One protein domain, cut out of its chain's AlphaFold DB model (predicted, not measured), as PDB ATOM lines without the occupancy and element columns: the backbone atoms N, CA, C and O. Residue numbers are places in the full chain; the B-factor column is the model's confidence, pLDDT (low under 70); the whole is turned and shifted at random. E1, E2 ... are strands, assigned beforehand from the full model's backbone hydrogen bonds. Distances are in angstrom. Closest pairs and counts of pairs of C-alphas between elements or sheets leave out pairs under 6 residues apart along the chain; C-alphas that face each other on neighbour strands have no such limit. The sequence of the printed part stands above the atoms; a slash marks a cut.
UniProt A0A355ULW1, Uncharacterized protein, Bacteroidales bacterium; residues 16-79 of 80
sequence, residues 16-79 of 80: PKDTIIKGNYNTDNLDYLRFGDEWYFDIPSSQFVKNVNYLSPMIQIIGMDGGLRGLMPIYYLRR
ATOM      1  N   PRO A  16     -48.837 -30.757  47.011       60.50
ATOM      2  CA  PRO A  16     -49.648 -29.727  46.381       60.50
ATOM      3  C   PRO A  16     -48.736 -28.723  45.682       60.50
ATOM      4  O   PRO A  16     -47.871 -28.098  46.299       60.50
ATOM      5  N   LYS A  17     -48.913 -28.562  44.371       62.78
ATOM      6  CA  LYS A  17     -48.226 -27.506  43.635       62.78
ATOM      7  C   LYS A  17     -48.965 -26.200  43.894       62.78
ATOM      8  O   LYS A  17     -49.995 -25.944  43.285       62.78
ATOM      9  N   ASP A  18     -48.392 -25.328  44.717       59.53
ATOM     10  CA  ASP A  18     -48.941 -23.985  44.985       59.53
ATOM     11  C   ASP A  18     -49.023 -23.079  43.738       59.53
ATOM     12  O   ASP A  18     -49.534 -21.960  43.795       59.53
ATOM     13  N   THR A  19     -48.496 -23.529  42.594       54.22
ATOM     14  CA  THR A  19     -48.363 -22.730  41.374       54.22
ATOM     15  C   THR A  19     -49.020 -23.413  40.181       54.22
ATOM     16  O   THR A  19     -48.598 -24.494  39.764       54.22
ATOM     17  N   ILE A  20     -49.994 -22.736  39.567       61.72
ATOM     18  CA  ILE A  20     -50.595 -23.162  38.303       61.72
ATOM     19  C   ILE A  20     -49.840 -22.475  37.162       61.72
ATOM     20  O   ILE A  20     -49.994 -21.279  36.908       61.72
ATOM     21  N   ILE A  21     -49.032 -23.240  36.431       56.91
ATOM     22  CA  ILE A  21     -48.499 -22.785  35.144       56.91
ATOM     23  C   ILE A  21     -49.623 -22.990  34.122       56.91
ATOM     24  O   ILE A  21     -49.949 -24.125  33.779       56.91
ATOM     25  N   LYS A  22     -50.277 -21.905  33.682       56.84
ATOM     26  CA  LYS A  22     -51.365 -21.980  32.689       56.84
ATOM     27  C   LYS A  22     -50.864 -22.711  31.431       56.84
ATOM     28  O   LYS A  22     -50.022 -22.197  30.720       56.84
ATOM     29  N   GLY A  23     -51.391 -23.897  31.126       53.34
ATOM     30  CA  GLY A  23     -50.895 -24.723  30.011       53.34
ATOM     31  C   GLY A  23     -51.172 -24.185  28.598       53.34
ATOM     32  O   GLY A  23     -50.673 -24.755  27.638       53.34
ATOM     33  N   ASN A  24     -51.964 -23.114  28.450       56.22
ATOM     34  CA  ASN A  24     -52.258 -22.481  27.163       56.22
ATOM     35  C   ASN A  24     -52.230 -20.954  27.297       56.22
ATOM     36  O   ASN A  24     -52.903 -20.390  28.165       56.22
ATOM     37  N   TYR A  25     -51.492 -20.297  26.403       63.44
ATOM     38  CA  TYR A  25     -51.363 -18.843  26.336       63.44
ATOM     39  C   TYR A  25     -51.870 -18.362  24.976       63.44
ATOM     40  O   TYR A  25     -51.372 -18.804  23.943       63.44
ATOM     41  N   ASN A  26     -52.875 -17.487  24.968       63.78
ATOM     42  CA  ASN A  26     -53.374 -16.813  23.771       63.78
ATOM     43  C   ASN A  26     -53.124 -15.296  23.885       63.78
ATOM     44  O   ASN A  26     -52.626 -14.819  24.906       63.78
ATOM     45  N   THR A  27     -53.449 -14.542  22.833       62.78
ATOM     46  CA  THR A  27     -53.271 -13.078  22.780       62.78
ATOM     47  C   THR A  27     -53.997 -12.334  23.898       62.78
ATOM     48  O   THR A  27     -53.568 -11.246  24.266       62.78
ATOM     49  N   ASP A  28     -55.041 -12.933  24.468       65.62
ATOM     50  CA  ASP A  28     -55.851 -12.337  25.534       65.62
ATOM     51  C   ASP A  28     -55.181 -12.429  26.916       65.62
ATOM     52  O   ASP A  28     -55.648 -11.813  27.865       65.62
ATOM     53  N   ASN A  29     -54.083 -13.186  27.035       66.88
ATOM     54  CA  ASN A  29     -53.361 -13.421  28.291       66.88
ATOM     55  C   ASN A  29     -52.008 -12.676  28.362       66.88
ATOM     56  O   ASN A  29     -51.160 -13.017  29.192       66.88
ATOM     57  N   LEU A  30     -51.762 -11.717  27.462       72.12
ATOM     58  CA  LEU A  30     -50.545 -10.897  27.443       72.12
ATOM     59  C   LEU A  30     -50.730  -9.623  28.270       72.12
ATOM     60  O   LEU A  30     -50.938  -8.539  27.730       72.12
ATOM     61  N   ASP A  31     -50.625  -9.754  29.588       76.25
ATOM     62  CA  ASP A  31     -50.906  -8.644  30.509       76.25
ATOM     63  C   ASP A  31     -49.736  -7.659  30.657       76.25
ATOM     64  O   ASP A  31     -49.928  -6.511  31.059       76.25
ATOM     65  N   TYR A  32     -48.507  -8.097  30.362       85.88
ATOM     66  CA  TYR A  32     -47.302  -7.303  30.610       85.88
ATOM     67  C   TYR A  32     -46.286  -7.382  29.470       85.88
ATOM     68  O   TYR A  32     -46.161  -8.385  28.766       85.88
ATOM     69  N   LEU A  33     -45.485  -6.322  29.351       90.19
ATOM     70  CA  LEU A  33     -44.320  -6.248  28.475       90.19
ATOM     71  C   LEU A  33     -43.061  -6.032  29.313       90.19
ATOM     72  O   LEU A  33     -43.022  -5.160  30.182       90.19
ATOM     73  N   ARG A  34     -42.013  -6.806  29.031       92.00
ATOM     74  CA  ARG A  34     -40.666  -6.591  29.560       92.00
ATOM     75  C   ARG A  34     -39.779  -6.013  28.468       92.00
ATOM     76  O   ARG A  34     -39.735  -6.544  27.361       92.00
ATOM     77  N   PHE A  35     -39.021  -4.984  28.822       94.38
ATOM     78  CA  PHE A  35     -38.008  -4.378  27.968       94.38
ATOM     79  C   PHE A  35     -36.624  -4.673  28.541       94.38
ATOM     80  O   PHE A  35     -36.408  -4.540  29.746       94.38
ATOM     81  N   GLY A  36     -35.713  -5.123  27.685       93.19
ATOM     82  CA  GLY A  36     -34.299  -5.232  28.008       93.19
ATOM     83  C   GLY A  36     -33.559  -4.069  27.384       93.19
ATOM     84  O   GLY A  36     -33.433  -4.022  26.160       93.19
ATOM     85  N   ASP A  37     -33.072  -3.163  28.223       95.50
ATOM     86  CA  ASP A  37     -32.508  -1.897  27.779       95.50
ATOM     87  C   ASP A  37     -31.034  -1.757  28.179       95.50
ATOM     88  O   ASP A  37     -30.628  -2.176  29.261       95.50
ATOM     89  N   GLU A  38     -30.259  -1.086  27.331       95.25
ATOM     90  CA  GLU A  38     -28.905  -0.609  27.612       95.25
ATOM     91  C   GLU A  38     -28.890   0.915  27.683       95.25
ATOM     92  O   GLU A  38     -29.476   1.609  26.850       95.25
ATOM     93  N   TRP A  39     -28.259   1.428  28.734       96.75
ATOM     94  CA  TRP A  39     -28.253   2.842  29.079       96.75
ATOM     95  C   TRP A  39     -26.799   3.254  29.259       96.75
ATOM     96  O   TRP A  39     -26.065   2.603  30.003       96.75
ATOM     97  N   TYR A  40     -26.381   4.324  28.593       95.56
ATOM     98  CA  TYR A  40     -25.057   4.890  28.807       95.56
ATOM     99  C   TYR A  40     -25.077   6.406  28.661       95.56
ATOM    100  O   TYR A  40     -25.910   6.985  27.961       95.56
ATOM    101  N   PHE A  41     -24.143   7.044  29.356       97.44
ATOM    102  CA  PHE A  41     -23.893   8.469  29.245       97.44
ATOM    103  C   PHE A  41     -22.518   8.675  28.620       97.44
ATOM    104  O   PHE A  41     -21.509   8.235  29.173       97.44
ATOM    105  N   ASP A  42     -22.487   9.315  27.459       95.56
ATOM    106  CA  ASP A  42     -21.261   9.647  26.750       95.56
ATOM    107  C   ASP A  42     -20.755  11.020  27.211       95.56
ATOM    108  O   ASP A  42     -21.317  12.058  26.862       95.56
ATOM    109  N   ILE A  43     -19.703  11.025  28.032       95.31
ATOM    110  CA  ILE A  43     -19.175  12.237  28.682       95.31
ATOM    111  C   ILE A  43     -18.663  13.271  27.657       95.31
ATOM    112  O   ILE A  43     -19.058  14.433  27.769       95.31
ATOM    113  N   PRO A  44     -17.842  12.906  26.645       95.44
ATOM    114  CA  PRO A  44     -17.364  13.847  25.632       95.44
ATOM    115  C   PRO A  44     -18.473  14.581  24.874       95.44
ATOM    116  O   PRO A  44     -18.352  15.781  24.634       95.44
ATOM    117  N   SER A  45     -19.551  13.884  24.503       96.19
ATOM    118  CA  SER A  45     -20.676  14.490  23.777       96.19
ATOM    119  C   SER A  45     -21.788  15.004  24.695       96.19
ATOM    120  O   SER A  45     -22.728  15.641  24.219       96.19
ATOM    121  N   SER A  46     -21.692  14.743  26.006       96.44
ATOM    122  CA  SER A  46     -22.751  14.984  26.994       96.44
ATOM    123  C   SER A  46     -24.102  14.383  26.589       96.44
ATOM    124  O   SER A  46     -25.160  14.919  26.926       96.44
ATOM    125  N   GLN A  47     -24.081  13.272  25.849       97.56
ATOM    126  CA  GLN A  47     -25.290  12.593  25.404       97.56
ATOM    127  C   GLN A  47     -25.674  11.468  26.351       97.56
ATOM    128  O   GLN A  47     -24.863  10.621  26.721       97.56
ATOM    129  N   PHE A  48     -26.958  11.419  26.682       97.19
ATOM    130  CA  PHE A  48     -27.565  10.272  27.330       97.19
ATOM    131  C   PHE A  48     -28.259   9.408  26.279       97.19
ATOM    132  O   PHE A  48     -29.153   9.882  25.575       97.19
ATOM    133  N   VAL A  49     -27.858   8.142  26.178       95.25
ATOM    134  CA  VAL A  49     -28.404   7.199  25.203       95.25
ATOM    135  C   VAL A  49     -29.101   6.055  25.926       95.25
ATOM    136  O   VAL A  49     -28.547   5.429  26.830       95.25
ATOM    137  N   LYS A  50     -30.326   5.762  25.479       95.50
ATOM    138  CA  LYS A  50     -31.125   4.611  25.903       95.50
ATOM    139  C   LYS A  50     -31.470   3.768  24.683       95.50
ATOM    140  O   LYS A  50     -32.225   4.207  23.817       95.50
ATOM    141  N   ASN A  51     -30.967   2.543  24.653       93.94
ATOM    142  CA  ASN A  51     -31.241   1.569  23.608       93.94
ATOM    143  C   ASN A  51     -32.134   0.458  24.152       93.94
ATOM    144  O   ASN A  51     -31.786  -0.210  25.119       93.94
ATOM    145  N   VAL A  52     -33.286   0.249  23.516       94.50
ATOM    146  CA  VAL A  52     -34.129  -0.924  23.768       94.50
ATOM    147  C   VAL A  52     -33.609  -2.065  22.899       94.50
ATOM    148  O   VAL A  52     -33.705  -2.008  21.671       94.50
ATOM    149  N   ASN A  53     -33.049  -3.094  23.526       94.19
ATOM    150  CA  ASN A  53     -32.410  -4.210  22.829       94.19
ATOM    151  C   ASN A  53     -33.388  -5.333  22.519       94.19
ATOM    152  O   ASN A  53     -33.301  -5.963  21.460       94.19
ATOM    153  N   TYR A  54     -34.324  -5.588  23.430       94.44
ATOM    154  CA  TYR A  54     -35.398  -6.539  23.197       94.44
ATOM    155  C   TYR A  54     -36.689  -6.157  23.915       94.44
ATOM    156  O   TYR A  54     -36.684  -5.467  24.934       94.44
ATOM    157  N   LEU A  55     -37.789  -6.697  23.400       94.12
ATOM    158  CA  LEU A  55     -39.098  -6.714  24.038       94.12
ATOM    159  C   LEU A  55     -39.553  -8.162  24.221       94.12
ATOM    160  O   LEU A  55     -39.359  -8.999  23.341       94.12
ATOM    161  N   SER A  56     -40.168  -8.457  25.360       91.94
ATOM    162  CA  SER A  56     -40.758  -9.755  25.652       91.94
ATOM    163  C   SER A  56     -42.180  -9.592  26.179       91.94
ATOM    164  O   SER A  56     -42.362  -8.931  27.204       91.94
ATOM    165  N   PRO A  57     -43.192 -10.171  25.513       90.12
ATOM    166  CA  PRO A  57     -44.495 -10.336  26.127       90.12
ATOM    167  C   PRO A  57     -44.414 -11.342  27.274       90.12
ATOM    168  O   PRO A  57     -43.783 -12.400  27.175       90.12
ATOM    169  N   MET A  58     -45.059 -10.971  28.370       86.88
ATOM    170  CA  MET A  58     -44.995 -11.658  29.643       86.88
ATOM    171  C   MET A  58     -46.386 -12.141  30.031       86.88
ATOM    172  O   MET A  58     -47.381 -11.435  29.869       86.88
ATOM    173  N   ILE A  59     -46.422 -13.324  30.618       84.19
ATOM    174  CA  ILE A  59     -47.625 -13.934  31.181       84.19
ATOM    175  C   ILE A  59     -47.538 -13.957  32.699       84.19
ATOM    176  O   ILE A  59     -46.455 -14.088  33.278       84.19
ATOM    177  N   GLN A  60     -48.697 -13.878  33.340       84.06
ATOM    178  CA  GLN A  60     -48.819 -14.023  34.782       84.06
ATOM    179  C   GLN A  60     -48.711 -15.488  35.213       84.06
ATOM    180  O   GLN A  60     -49.355 -16.378  34.651       84.06
ATOM    181  N   ILE A  61     -47.933 -15.715  36.266       80.44
ATOM    182  CA  ILE A  61     -47.935 -16.951  37.041       80.44
ATOM    183  C   ILE A  61     -48.828 -16.696  38.253       80.44
ATOM    184  O   ILE A  61     -48.509 -15.843  39.083       80.44
ATOM    185  N   ILE A  62     -49.947 -17.412  38.334       81.25
ATOM    186  CA  ILE A  62     -50.959 -17.235  39.379       81.25
ATOM    187  C   ILE A  62     -50.959 -18.462  40.296       81.25
ATOM    188  O   ILE A  62     -50.914 -19.603  39.829       81.25
ATOM    189  N   GLY A  63     -50.960 -18.215  41.605       73.81
ATOM    190  CA  GLY A  63     -51.085 -19.253  42.624       73.81
ATOM    191  C   GLY A  63     -52.502 -19.816  42.687       73.81
ATOM    192  O   GLY A  63     -53.446 -19.225  42.164       73.81
ATOM    193  N   MET A  64     -52.674 -20.962  43.344       74.25
ATOM    194  CA  MET A  64     -54.012 -21.548  43.542       74.25
ATOM    195  C   MET A  64     -54.950 -20.645  44.360       74.25
ATOM    196  O   MET A  64     -56.167 -20.723  44.216       74.25
ATOM    197  N   ASP A  65     -54.384 -19.754  45.171       80.38
ATOM    198  CA  ASP A  65     -55.082 -18.711  45.925       80.38
ATOM    199  C   ASP A  65     -55.525 -17.511  45.064       80.38
ATOM    200  O   ASP A  65     -56.102 -16.557  45.580       80.38
ATOM    201  N   GLY A  66     -55.236 -17.529  43.759       76.81
ATOM    202  CA  GLY A  66     -55.488 -16.413  42.849       76.81
ATOM    203  C   GLY A  66     -54.456 -15.284  42.946       76.81
ATOM    204  O   GLY A  66     -54.573 -14.292  42.229       76.81
ATOM    205  N   GLY A  67     -53.429 -15.419  43.792       81.62
ATOM    206  CA  GLY A  67     -52.387 -14.412  43.959       81.62
ATOM    207  C   GLY A  67     -51.390 -14.397  42.798       81.62
ATOM    208  O   GLY A  67     -50.986 -15.447  42.295       81.62
ATOM    209  N   LEU A  68     -50.934 -13.207  42.391       83.56
ATOM    210  CA  LEU A  68     -49.829 -13.067  41.437       83.56
ATOM    211  C   LEU A  68     -48.517 -13.534  42.081       83.56
ATOM    212  O   LEU A  68     -48.069 -12.967  43.075       83.56
ATOM    213  N   ARG A  69     -47.883 -14.555  41.499       83.19
ATOM    214  CA  ARG A  69     -46.624 -15.146  41.988       83.19
ATOM    215  C   ARG A  69     -45.411 -14.751  41.160       83.19
ATOM    216  O   ARG A  69     -44.290 -14.792  41.656       83.19
ATOM    217  N   GLY A  70     -45.613 -14.351  39.910       84.56
ATOM    218  CA  GLY A  70     -44.520 -13.896  39.061       84.56
ATOM    219  C   GLY A  70     -44.934 -13.666  37.620       84.56
ATOM    220  O   GLY A  70     -46.099 -13.807  37.256       84.56
ATOM    221  N   LEU A  71     -43.943 -13.316  36.803       86.38
ATOM    222  CA  LEU A  71     -44.097 -13.091  35.373       86.38
ATOM    223  C   LEU A  71     -43.095 -13.953  34.610       86.38
ATOM    224  O   LEU A  71     -41.903 -13.935  34.927       86.38
ATOM    225  N   MET A  72     -43.559 -14.653  33.579       84.75
ATOM    226  CA  MET A  72     -42.710 -15.477  32.719       84.75
ATOM    227  C   MET A  72     -42.671 -14.907  31.292       84.75
ATOM    228  O   MET A  72     -43.730 -14.588  30.751       84.75
ATOM    229  N   PRO A  73     -41.484 -14.745  30.678       87.56
ATOM    230  CA  PRO A  73     -41.375 -14.340  29.279       87.56
ATOM    231  C   PRO A  73     -41.778 -15.498  28.362       87.56
ATOM    232  O   PRO A  73     -41.359 -16.631  28.595       87.56
ATOM    233  N   ILE A  74     -42.552 -15.224  27.308       85.12
ATOM    234  CA  ILE A  74     -42.906 -16.257  26.316       85.12
ATOM    235  C   ILE A  74     -41.841 -16.332  25.216       85.12
ATOM    236  O   ILE A  74     -41.361 -17.407  24.871       85.12
ATOM    237  N   TYR A  75     -41.465 -15.181  24.658       84.88
ATOM    238  CA  TYR A  75     -40.432 -15.053  23.628       84.88
ATOM    239  C   TYR A  75     -39.800 -13.659  23.667       84.88
ATOM    240  O   TYR A  75     -40.298 -12.765  24.350       84.88
ATOM    241  N   TYR A  76     -38.710 -13.462  22.924       90.38
ATOM    242  CA  TYR A  76     -38.019 -12.177  22.814       90.38
ATOM    243  C   TYR A  76     -38.008 -11.700  21.363       90.38
ATOM    244  O   TYR A  76     -37.539 -12.405  20.471       90.38
ATOM    245  N   LEU A  77     -38.487 -10.481  21.131       90.44
ATOM    246  CA  LEU A  77     -38.256  -9.734  19.901       90.44
ATOM    247  C   LEU A  77     -37.011  -8.882  20.117       90.44
ATOM    248  O   LEU A  77     -37.053  -7.898  20.852       90.44
ATOM    249  N   ARG A  78     -35.892  -9.296  19.521       91.19
ATOM    250  CA  ARG A  78     -34.596  -8.627  19.669       91.19
ATOM    251  C   ARG A  78     -34.257  -7.833  18.415       91.19
ATOM    252  O   ARG A  78     -34.438  -8.320  17.299       91.19
ATOM    253  N   ARG A  79     -33.729  -6.625  18.608       78.88
ATOM    254  CA  ARG A  79     -33.146  -5.821  17.533       78.88
ATOM    255  C   ARG A  79     -31.899  -6.534  16.987       78.88
ATOM    256  O   ARG A  79     -31.092  -7.028  17.775       78.88
TER     257      ARG A  79
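AT A GLANCE: This is residues 16 to 79 of the 80 residues of an uncharacterized protein of Bacteroidales bacterium (UniProt A0A355ULW1). A long, narrow, strongly twisted ribbon of two strands, the hairpin E1 and E2, makes most of the length, and its tip, residues 42 to 47, sticks out free. E2 bends and runs on past E1 to make a shorter hairpin with E3 towards the other end, where residues 19 to 20 pair with residues 62 to 63 of E2. The printed part has 64 residues with three named strands and no named helix; the class is all strand, and the sheet is antiparallel in the order E1, E2, E3. The whole is extended, a rod with a radius of gyration of the C-alphas of 17.1 A and spans of 58 by 21 by 16 A.

HOW THE PARTS SIT: The inner strand E2, residues 47 to 63, bends by 59 degrees at residue 54. E1, residues 32 to 42, is its antiparallel neighbour at 158 degrees over residues 47 to 58 of E2; C-alphas 37 and 52 face each other at 4.4 A, and N 38 and O 51 are within hydrogen-bond range at 2.8 A. E3, residues 68 to 73, is antiparallel to E2 at 125 degrees over residues 58 to 62, with N 61 and O 70 at 2.8 A. The three form a meander, each strand the antiparallel neighbour of the one before. The closest C-alphas of the edge strands E1 and E3, those of Arg 34 and Pro 73, are 7.8 A apart. Residues 77 to 78 pair antiparallel with residues 54 to 55 of E2.

IN THESE COORDINATES: E1 is 31.3 A long from C-alpha 32 at (-47.302, -7.303, 30.610). E2 is 44.5 A long, and E3, 14.9 A, ends at C-alpha 73, (-41.375, -14.340, 29.279).

THE WHOLE: The C-alphas farthest apart, of Pro 16 and Pro 44, are 58.1 A apart. The printed part has no cut, and both links are tight. Residues 16 to 29 are under pLDDT 70.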